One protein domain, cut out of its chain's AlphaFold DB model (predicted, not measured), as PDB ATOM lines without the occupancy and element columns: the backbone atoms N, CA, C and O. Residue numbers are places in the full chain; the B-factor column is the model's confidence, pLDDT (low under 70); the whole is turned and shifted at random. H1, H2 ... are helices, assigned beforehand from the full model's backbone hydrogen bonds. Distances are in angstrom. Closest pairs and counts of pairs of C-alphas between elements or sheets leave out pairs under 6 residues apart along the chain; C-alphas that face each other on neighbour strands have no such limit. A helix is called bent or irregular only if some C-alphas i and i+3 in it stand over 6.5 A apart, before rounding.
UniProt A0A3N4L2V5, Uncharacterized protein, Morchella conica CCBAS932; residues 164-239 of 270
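AT A GLANCE: This is residues 164 to 239 of the 270 residues of an uncharacterized protein of Morchella conica CCBAS932 (UniProt A0A3N4L2V5). Two long helices, H1 and H3, run side by side in opposite ways, and a small head of loops with the four-residue helix H2 sits beyond one end of H1. The pair of helices and the head follow one another along a single long axis, and the whole outline is a rod of 53 by 20 by 14 A. The printed part has 76 residues, with three named helices in the order H1, H2, H3 and no named strand, and its class is all helix. It is loose, with a radius of gyration of the C-alphas of 16.5 A.

IN THESE COORDINATES: H1 takes residues 164 to 182 and is 26.4 A long from first to last C-alpha. It begins at C-alpha 164, at (311.425, 406.347, 200.426), and ends at C-alpha 182, at (305.380, 398.142, 224.829). Residues 183 to 194 hold no named element, and their C-alphas lie 8 to 24 A from the mean of all C-alphas. H2 takes residues 195 to 198 and is 5.8 A long. H3, the longest helix, takes residues 207 to 237 and measures 41.1 A, ending at C-alpha 237, at (305.121, 394.235, 194.392). H3 is irregular, as C-alphas 213 and 216 are 7.2 A apart where about 5 A is found in a regular helix, and it has a kink of 56 degrees near residue 214.

HOW THE PARTS SIT: H1 and H3 touch, with 17 pairs of C-alphas within 8 A. Their closest C-alphas are those of Asn 174 and Ala 221, 5.5 A apart. Their centres are 9.6 A apart. Their lines stand at a shallow tilt of 27 degrees, and they run opposite ways. H2 touches no helix: it is apart from H1 and apart from H3, with no C-alpha within 8 A of either. Every O i to N i+4 pair of H1 is within hydrogen-bond range, as are 25 of 27 in H3. H2 is too short for such a pair, and its one O i to N i+3 pair is not within range.

THE WHOLE: The two C-alphas farthest apart are those of Pro 193 and Trp 238, at 53.8 A, while the first and last printed C-alphas, those of Ile 164 and Gly 239, are 11.7 A apart. The printed part has no cut. The link from H1 to H2, 12 residues, is long, and the link from H2 to H3, 8 residues, is short. The mean pLDDT of the printed part is 72.2, and 26 residues are under 70, among them residues 164 to 173, 196 to 199 and 234 to 239.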
ATOM      1  N   ILE A 164     311.209 407.593 199.673       55.97
ATOM      2  CA  ILE A 164     311.425 406.347 200.426       55.97
ATOM      3  C   ILE A 164     312.162 406.609 201.742       55.97
ATOM      4  O   ILE A 164     311.862 405.975 202.746       55.97
ATOM      5  N   ALA A 165     313.062 407.595 201.779       51.06
ATOM      6  CA  ALA A 165     313.750 407.990 203.004       51.06
ATOM      7  C   ALA A 165     312.790 408.576 204.056       51.06
ATOM      8  O   ALA A 165     312.880 408.213 205.225       51.06
ATOM      9  N   LEU A 166     311.839 409.432 203.654       57.69
ATOM     10  CA  LEU A 166     310.827 409.979 204.569       57.69
ATOM     11  C   LEU A 166     309.843 408.903 205.035       57.69
ATOM     12  O   LEU A 166     309.453 408.898 206.201       57.69
ATOM     13  N   PHE A 167     309.485 407.973 204.152       61.84
ATOM     14  CA  PHE A 167     308.671 406.814 204.506       61.84
ATOM     15  C   PHE A 167     309.380 405.917 205.533       61.84
ATOM     16  O   PHE A 167     308.818 405.621 206.583       61.84
ATOM     17  N   MET A 168     310.638 405.542 205.282       55.72
ATOM     18  CA  MET A 168     311.427 404.711 206.199       55.72
ATOM     19  C   MET A 168     311.679 405.411 207.537       55.72
ATOM     20  O   MET A 168     311.659 404.758 208.581       55.72
ATOM     21  N   ALA A 169     311.877 406.731 207.529       60.75
ATOM     22  CA  ALA A 169     312.002 407.524 208.747       60.75
ATOM     23  C   ALA A 169     310.695 407.540 209.557       60.75
ATOM     24  O   ALA A 169     310.728 407.307 210.763       60.75
ATOM     25  N   ALA A 170     309.545 407.748 208.904       62.69
ATOM     26  CA  ALA A 170     308.237 407.716 209.557       62.69
ATOM     27  C   ALA A 170     307.903 406.322 210.114       62.69
ATOM     28  O   ALA A 170     307.512 406.203 211.275       62.69
ATOM     29  N   PHE A 171     308.145 405.266 209.330       63.12
ATOM     30  CA  PHE A 171     307.994 403.879 209.764       63.12
ATOM     31  C   PHE A 171     308.857 403.587 210.997       63.12
ATOM     32  O   PHE A 171     308.362 403.072 211.997       63.12
ATOM     33  N   SER A 172     310.136 403.972 210.958       56.09
ATOM     34  CA  SER A 172     311.068 403.760 212.071       56.09
ATOM     35  C   SER A 172     310.640 404.534 213.319       56.09
ATOM     36  O   SER A 172     310.667 403.987 214.417       56.09
ATOM     37  N   GLY A 173     310.186 405.781 213.165       59.34
ATOM     38  CA  GLY A 173     309.658 406.584 214.269       59.34
ATOM     39  C   GLY A 173     308.438 405.939 214.933       59.34
ATOM     40  O   GLY A 173     308.418 405.775 216.151       59.34
ATOM     41  N   ASN A 174     307.458 405.495 214.140       70.00
ATOM     42  CA  ASN A 174     306.259 404.819 214.648       70.00
ATOM     43  C   ASN A 174     306.573 403.451 215.274       70.00
ATOM     44  O   ASN A 174     305.924 403.059 216.248       70.00
ATOM     45  N   LEU A 175     307.585 402.746 214.755       67.31
ATOM     46  CA  LEU A 175     308.073 401.482 215.300       67.31
ATOM     47  C   LEU A 175     308.723 401.686 216.670       67.31
ATOM     48  O   LEU A 175     308.350 401.008 217.627       67.31
ATOM     49  N   PHE A 176     309.660 402.631 216.785       71.00
ATOM     50  CA  PHE A 176     310.329 402.921 218.055       71.00
ATOM     51  C   PHE A 176     309.374 403.521 219.083       71.00
ATOM     52  O   PHE A 176     309.475 403.181 220.257       71.00
ATOM     53  N   TYR A 177     308.410 404.341 218.661       72.06
ATOM     54  CA  TYR A 177     307.382 404.863 219.557       72.06
ATOM     55  C   TYR A 177     306.478 403.743 220.090       72.06
ATOM     56  O   TYR A 177     306.376 403.567 221.303       72.06
ATOM     57  N   SER A 178     305.908 402.911 219.210       69.69
ATOM     58  CA  SER A 178     305.108 401.742 219.617       69.69
ATOM     59  C   SER A 178     305.906 400.788 220.511       69.69
ATOM     60  O   SER A 178     305.399 400.312 221.526       69.69
ATOM     61  N   GLY A 179     307.178 400.555 220.171       69.19
ATOM     62  CA  GLY A 179     308.103 399.760 220.971       69.19
ATOM     63  C   GLY A 179     308.377 400.372 222.345       69.19
ATOM     64  O   GLY A 179     308.378 399.649 223.333       69.19
ATOM     65  N   SER A 180     308.545 401.693 222.441       72.44
ATOM     66  CA  SER A 180     308.780 402.389 223.716       72.44
ATOM     67  C   SER A 180     307.601 402.263 224.681       72.44
ATOM     68  O   SER A 180     307.813 402.122 225.881       72.44
ATOM     69  N   LEU A 181     306.371 402.234 224.156       74.94
ATOM     70  CA  LEU A 181     305.170 401.987 224.951       74.94
ATOM     71  C   LEU A 181     305.110 400.522 225.399       74.94
ATOM     72  O   LEU A 181     304.913 400.253 226.577       74.94
ATOM     73  N   LEU A 182     305.361 399.571 224.493       79.38
ATOM     74  CA  LEU A 182     305.380 398.142 224.829       79.38
ATOM     75  C   LEU A 182     306.476 397.774 225.831       79.38
ATOM     76  O   LEU A 182     306.290 396.856 226.615       79.38
ATOM     77  N   LEU A 183     307.619 398.454 225.801       78.00
ATOM     78  CA  LEU A 183     308.738 398.190 226.706       78.00
ATOM     79  C   LEU A 183     308.646 398.986 228.013       78.00
ATOM     80  O   LEU A 183     309.496 398.808 228.887       78.00
ATOM     81  N   ASN A 184     307.645 399.857 228.167       77.06
ATOM     82  CA  ASN A 184     307.512 400.671 229.363       77.06
ATOM     83  C   ASN A 184     307.184 399.779 230.579       77.06
ATOM     84  O   ASN A 184     306.173 399.071 230.560       77.06
ATOM     85  N   PRO A 185     307.996 399.806 231.653       75.19
ATOM     86  CA  PRO A 185     307.777 398.957 232.822       75.19
ATOM     87  C   PRO A 185     306.437 399.224 233.521       75.19
ATOM     88  O   PRO A 185     305.905 398.303 234.140       75.19
ATOM     89  N   LEU A 186     305.882 400.437 233.396       76.25
ATOM     90  CA  LEU A 186     304.584 400.821 233.963       76.25
ATOM     91  C   LEU A 186     303.419 400.015 233.370       76.25
ATOM     92  O   LEU A 186     302.421 399.810 234.044       76.25
ATOM     93  N   GLY A 187     303.548 399.514 232.137       79.62
ATOM     94  CA  GLY A 187     302.514 398.692 231.502       79.62
ATOM     95  C   GLY A 187     302.506 397.226 231.951       79.62
ATOM     96  O   GLY A 187     301.574 396.495 231.626       79.62
ATOM     97  N   TRP A 188     303.529 396.770 232.676       83.69
ATOM     98  CA  TRP A 188     303.694 395.348 233.017       83.69
ATOM     99  C   TRP A 188     303.657 395.055 234.506       83.69
ATOM    100  O   TRP A 188     303.462 393.903 234.898       83.69
ATOM    101  N   ARG A 189     303.915 396.059 235.340       81.12
ATOM    102  CA  ARG A 189     304.000 395.893 236.786       81.12
ATOM    103  C   ARG A 189     303.343 397.071 237.464       81.12
ATOM    104  O   ARG A 189     303.571 398.212 237.075       81.12
ATOM    105  N   ASP A 190     302.605 396.764 238.518       85.19
ATOM    106  CA  ASP A 190     302.122 397.780 239.433       85.19
ATOM    107  C   ASP A 190     303.285 398.271 240.295       85.19
ATOM    108  O   ASP A 190     304.132 397.488 240.750       85.19
ATOM    109  N   TYR A 191     303.324 399.579 240.508       80.88
ATOM    110  CA  TYR A 191     304.326 400.236 241.329       80.88
ATOM    111  C   TYR A 191     303.642 401.047 242.420       80.88
ATOM    112  O   TYR A 191     302.719 401.819 242.160       80.88
ATOM    113  N   GLU A 192     304.144 400.899 243.643       79.75
ATOM    114  CA  GLU A 192     303.813 401.795 244.749       79.75
ATOM    115  C   GLU A 192     304.276 403.235 244.444       79.75
ATOM    116  O   GLU A 192     305.089 403.438 243.532       79.75
ATOM    117  N   PRO A 193     303.786 404.247 245.180       80.06
ATOM    118  CA  PRO A 193     304.296 405.615 245.110       80.06
ATOM    119  C   PRO A 193     305.829 405.685 245.092       80.06
ATOM    120  O   PRO A 193     306.488 405.129 245.971       80.06
ATOM    121  N   TYR A 194     306.406 406.352 244.085       77.12
ATOM    122  CA  TYR A 194     307.862 406.415 243.830       77.12
ATOM    123  C   TYR A 194     308.557 405.063 243.558       77.12
ATOM    124  O   TYR A 194     309.791 404.965 243.541       77.12
ATOM    125  N   GLY A 195     307.784 404.010 243.307       73.06
ATOM    126  CA  GLY A 195     308.262 402.674 242.983       73.06
ATOM    127  C   GLY A 195     309.002 402.601 241.643       73.06
ATOM    128  O   GLY A 195     308.937 403.491 240.793       73.06
ATOM    129  N   GLY A 196     309.758 401.516 241.457       65.06
ATOM    130  CA  GLY A 196     310.459 401.252 240.194       65.06
ATOM    131  C   GLY A 196     311.668 402.153 239.936       65.06
ATOM    132  O   GLY A 196     312.082 402.285 238.791       65.06
ATOM    133  N   GLY A 197     312.235 402.776 240.976       68.44
ATOM    134  CA  GLY A 197     313.382 403.684 240.849       68.44
ATOM    135  C   GLY A 197     313.004 405.109 240.435       68.44
ATOM    136  O   GLY A 197     313.822 405.790 239.824       68.44
ATOM    137  N   GLY A 198     311.777 405.549 240.747       69.25
ATOM    138  CA  GLY A 198     311.255 406.874 240.384       69.25
ATOM    139  C   GLY A 198     310.497 406.917 239.054       69.25
ATOM    140  O   GLY A 198     310.205 407.999 238.556       69.25
ATOM    141  N   VAL A 199     310.190 405.755 238.471       67.25
ATOM    142  CA  VAL A 199     309.410 405.655 237.227       67.25
ATOM    143  C   VAL A 199     307.914 405.833 237.501       67.25
ATOM    144  O   VAL A 199     307.198 406.382 236.664       67.25
ATOM    145  N   ALA A 200     307.439 405.403 238.673       73.19
ATOM    146  CA  ALA A 200     306.088 405.688 239.139       73.19
ATOM    147  C   ALA A 200     306.032 407.032 239.878       73.19
ATOM    148  O   ALA A 200     306.945 407.383 240.629       73.19
ATOM    149  N   GLY A 201     304.949 407.777 239.657       72.38
ATOM    150  CA  GLY A 201     304.731 409.082 240.275       72.38
ATOM    151  C   GLY A 201     304.350 409.012 241.763       72.38
ATOM    152  O   GLY A 201     304.345 407.935 242.365       72.38
ATOM    153  N   PRO A 202     303.992 410.166 242.358       70.94
ATOM    154  CA  PRO A 202     303.581 410.273 243.762       70.94
ATOM    155  C   PRO A 202     302.344 409.437 244.120       70.94
ATOM    156  O   PRO A 202     302.202 409.022 245.260       70.94
ATOM    157  N   GLU A 203     301.478 409.172 243.142       69.94
ATOM    158  CA  GLU A 203     300.238 408.397 243.299       69.94
ATOM    159  C   GLU A 203     300.445 406.886 243.052       69.94
ATOM    160  O   GLU A 203     299.511 406.094 243.145       69.94
ATOM    161  N   GLY A 204     301.674 406.458 242.733       76.19
ATOM    162  CA  GLY A 204     301.947 405.108 242.238       76.19
ATOM    163  C   GLY A 204     301.532 404.935 240.775       76.19
ATOM    164  O   GLY A 204     301.288 405.905 240.055       76.19
ATOM    165  N   SER A 205     301.523 403.697 240.288       81.19
ATOM    166  CA  SER A 205     301.056 403.383 238.936       81.19
ATOM    167  C   SER A 205     300.439 401.994 238.891       81.19
ATOM    168  O   SER A 205     301.077 401.015 239.288       81.19
ATOM    169  N   ASN A 206     299.206 401.916 238.391       85.94
ATOM    170  CA  ASN A 206     298.558 400.660 238.046       85.94
ATOM    171  C   ASN A 206     298.719 400.376 236.548       85.94
ATOM    172  O   ASN A 206     298.456 401.247 235.714       85.94
ATOM    173  N   ALA A 207     299.095 399.147 236.200       82.31
ATOM    174  CA  ALA A 207     299.355 398.766 234.817       82.31
ATOM    175  C   ALA A 207     298.115 398.902 233.917       82.31
ATOM    176  O   ALA A 207     298.226 399.349 232.774       82.31
ATOM    177  N   MET A 208     296.923 398.566 234.421       81.31
ATOM    178  CA  MET A 208     295.684 398.660 233.639       81.31
ATOM    179  C   MET A 208     295.269 400.109 233.392       81.31
ATOM    180  O   MET A 208     294.808 400.438 232.299       81.31
ATOM    181  N   GLU A 209     295.463 400.980 234.380       81.06
ATOM    182  CA  GLU A 209     295.216 402.415 234.232       81.06
ATOM    183  C   GLU A 209     296.230 403.063 233.281       81.06
ATOM    184  O   GLU A 209     295.883 403.881 232.427       81.06
ATOM    185  N   TRP A 210     297.493 402.651 233.367       82.25
ATOM    186  CA  TRP A 210     298.515 403.102 232.435       82.25
ATOM    187  C   TRP A 210     298.164 402.708 230.994       82.25
ATOM    188  O   TRP A 210     298.239 403.542 230.083       82.25
ATOM    189  N   TRP A 211     297.711 401.466 230.782       82.31
ATOM    190  CA  TRP A 211     297.243 401.017 229.473       82.31
ATOM    191  C   TRP A 211     296.005 401.781 229.013       82.31
ATOM    192  O   TRP A 211     295.993 402.220 227.870       82.31
ATOM    193  N   SER A 212     294.993 402.017 229.851       78.81
ATOM    194  CA  SER A 212     293.785 402.742 229.416       78.81
ATOM    195  C   SER A 212     294.098 404.157 228.912       78.81
ATOM    196  O   SER A 212     293.561 404.578 227.883       78.81
ATOM    197  N   ARG A 213     295.040 404.850 229.565       73.38
ATOM    198  CA  ARG A 213     295.525 406.179 229.157       73.38
ATOM    199  C   ARG A 213     296.403 406.130 227.898       73.38
ATOM    200  O   ARG A 213     296.373 407.053 227.085       73.38
ATOM    201  N   THR A 214     297.162 405.052 227.707       77.44
ATOM    202  CA  THR A 214     298.164 404.925 226.631       77.44
ATOM    203  C   THR A 214     297.623 404.260 225.357       77.44
ATOM    204  O   THR A 214     298.114 404.516 224.254       77.44
ATOM    205  N   LEU A 215     296.584 403.433 225.477       80.50
ATOM    206  CA  LEU A 215     296.007 402.625 224.400       80.50
ATOM    207  C   LEU A 215     295.606 403.422 223.149       80.50
ATOM    208  O   LEU A 215     295.951 402.956 222.062       80.50
ATOM    209  N   PRO A 216     294.954 404.602 223.232       75.06
ATOM    210  CA  PRO A 216     294.629 405.389 222.040       75.06
ATOM    211  C   PRO A 216     295.879 405.727 221.218       75.06
ATOM    212  O   PRO A 216     295.911 405.547 220.003       75.06
ATOM    213  N   PHE A 217     296.952 406.147 221.894       74.94
ATOM    214  CA  PHE A 217     298.212 406.512 221.250       74.94
ATOM    215  C   PHE A 217     298.924 405.297 220.658       74.94
ATOM    216  O   PHE A 217     299.457 405.378 219.548       74.94
ATOM    217  N   PHE A 218     298.905 404.168 221.372       77.25
ATOM    218  CA  PHE A 218     299.451 402.911 220.875       77.25
ATOM    219  C   PHE A 218     298.712 402.445 219.615       77.25
ATOM    220  O   PHE A 218     299.350 402.168 218.602       77.25
ATOM    221  N   PHE A 219     297.376 402.432 219.634       79.31
ATOM    222  CA  PHE A 219     296.569 402.051 218.473       79.31
ATOM    223  C   PHE A 219     296.757 403.001 217.291       79.31
ATOM    224  O   PHE A 219     296.812 402.543 216.149       79.31
ATOM    225  N   GLY A 220     296.908 404.301 217.545       72.19
ATOM    226  CA  GLY A 220     297.237 405.270 216.505       72.19
ATOM    227  C   GLY A 220     298.575 404.969 215.836       72.19
ATOM    228  O   GLY A 220     298.635 404.829 214.613       72.19
ATOM    229  N   ALA A 221     299.643 404.813 216.619       72.88
ATOM    230  CA  ALA A 221     300.981 404.555 216.088       72.88
ATOM    231  C   ALA A 221     301.106 403.175 215.422       72.88
ATOM    232  O   ALA A 221     301.645 403.065 214.319       72.88
ATOM    233  N   PHE A 222     300.553 402.132 216.041       77.81
ATOM    234  CA  PHE A 222     300.552 400.773 215.502       77.81
ATOM    235  C   PHE A 222     299.676 400.647 214.246       77.81
ATOM    236  O   PHE A 222     300.038 399.962 213.284       77.81
ATOM    237  N   GLY A 223     298.537 401.342 214.216       73.69
ATOM    238  CA  GLY A 223     297.675 401.421 213.040       73.69
ATOM    239  C   GLY A 223     298.397 402.053 211.849       73.69
ATOM    240  O   GLY A 223     298.348 401.510 210.746       73.69
ATOM    241  N   VAL A 224     299.144 403.140 212.077       74.94
ATOM    242  CA  VAL A 224     300.000 403.740 211.040       74.94
ATOM    243  C   VAL A 224     301.106 402.786 210.615       74.94
ATOM    244  O   VAL A 224     301.286 402.598 209.420       74.94
ATOM    245  N   LEU A 225     301.787 402.123 211.553       72.50
ATOM    246  CA  LEU A 225     302.833 401.142 211.245       72.50
ATOM    247  C   LEU A 225     302.314 400.022 210.325       72.50
ATOM    248  O   LEU A 225     302.999 399.608 209.389       72.50
ATOM    249  N   THR A 226     301.084 399.565 210.567       76.38
ATOM    250  CA  THR A 226     300.416 398.541 209.752       76.38
ATOM    251  C   THR A 226     300.103 399.057 208.346       76.38
ATOM    252  O   THR A 226     300.346 398.362 207.358       76.38
ATOM    253  N   MET A 227     299.598 400.290 208.229       71.31
ATOM    254  CA  MET A 227     299.344 400.923 206.928       71.31
ATOM    255  C   MET A 227     300.644 401.190 206.164       71.31
ATOM    256  O   MET A 227     300.707 400.928 204.964       71.31
ATOM    257  N   ASP A 228     301.691 401.639 206.852       72.88
ATOM    258  CA  ASP A 228     303.013 401.861 206.275       72.88
ATOM    259  C   ASP A 228     303.593 400.530 205.770       72.88
ATOM    260  O   ASP A 228     304.057 400.451 204.636       72.88
ATOM    261  N   ALA A 229     303.475 399.438 206.533       74.56
ATOM    262  CA  ALA A 229     303.876 398.107 206.072       74.56
ATOM    263  C   ALA A 229     303.121 397.673 204.801       74.56
ATOM    264  O   ALA A 229     303.732 397.125 203.880       74.56
ATOM    265  N   ALA A 230     301.818 397.965 204.704       73.44
ATOM    266  CA  ALA A 230     301.037 397.705 203.495       73.44
ATOM    267  C   ALA A 230     301.538 398.525 202.292       73.44
ATOM    268  O   ALA A 230     301.650 397.983 201.191       73.44
ATOM    269  N   VAL A 231     301.910 399.793 202.494       68.88
ATOM    270  CA  VAL A 231     302.566 400.623 201.466       68.88
ATOM    271  C   VAL A 231     303.914 400.021 201.060       68.88
ATOM    272  O   VAL A 231     304.188 399.877 199.873       68.88
ATOM    273  N   GLY A 232     304.741 399.599 202.018       66.94
ATOM    274  CA  GLY A 232     306.023 398.944 201.738       66.94
ATOM    275  C   GLY A 232     305.872 397.659 200.914       66.94
ATOM    276  O   GLY A 232     306.652 397.410 199.993       66.94
ATOM    277  N   LEU A 233     304.828 396.868 201.181       72.50
ATOM    278  CA  LEU A 233     304.476 395.703 200.363       72.50
ATOM    279  C   LEU A 233     304.047 396.107 198.948       72.50
ATOM    280  O   LEU A 233     304.456 395.453 197.989       72.50
ATOM    281  N   GLN A 234     303.288 397.196 198.800       66.19
ATOM    282  CA  GLN A 234     302.934 397.740 197.486       66.19
ATOM    283  C   GLN A 234     304.187 398.161 196.700       66.19
ATOM    284  O   GLN A 234     304.320 397.797 195.535       66.19
ATOM    285  N   PHE A 235     305.156 398.826 197.333       65.50
ATOM    286  CA  PHE A 235     306.442 399.157 196.703       65.50
ATOM    287  C   PHE A 235     307.229 397.921 196.256       65.50
ATOM    288  O   PHE A 235     307.866 397.942 195.204       65.50
ATOM    289  N   LYS A 236     307.198 396.839 197.040       65.38
ATOM    290  CA  LYS A 236     307.896 395.596 196.692       65.38
ATOM    291  C   LYS A 236     307.228 394.858 195.528       65.38
ATOM    292  O   LYS A 236     307.929 394.235 194.736       65.38
ATOM    293  N   LEU A 237     305.898 394.914 195.435       65.44
ATOM    294  CA  LEU A 237     305.121 394.235 194.392       65.44
ATOM    295  C   LEU A 237     305.050 395.027 193.075       65.44
ATOM    296  O   LEU A 237     305.080 394.416 192.014       65.44
ATOM    297  N   TRP A 238     304.992 396.361 193.133       61.88
ATOM    298  CA  TRP A 238     304.863 397.256 191.968       61.88
ATOM    299  C   TRP A 238     306.076 398.181 191.768       61.88
ATOM    300  O   TRP A 238     305.960 399.254 191.185       61.88
ATOM    301  N   GLY A 239     307.246 397.798 192.283       56.69
ATOM    302  CA  GLY A 239     308.473 398.584 192.153       56.69
ATOM    303  C   GLY A 239     308.980 398.698 190.702       56.69
ATOM    304  O   GLY A 239     308.552 397.933 189.838       56.69
TER     305      GLY A 239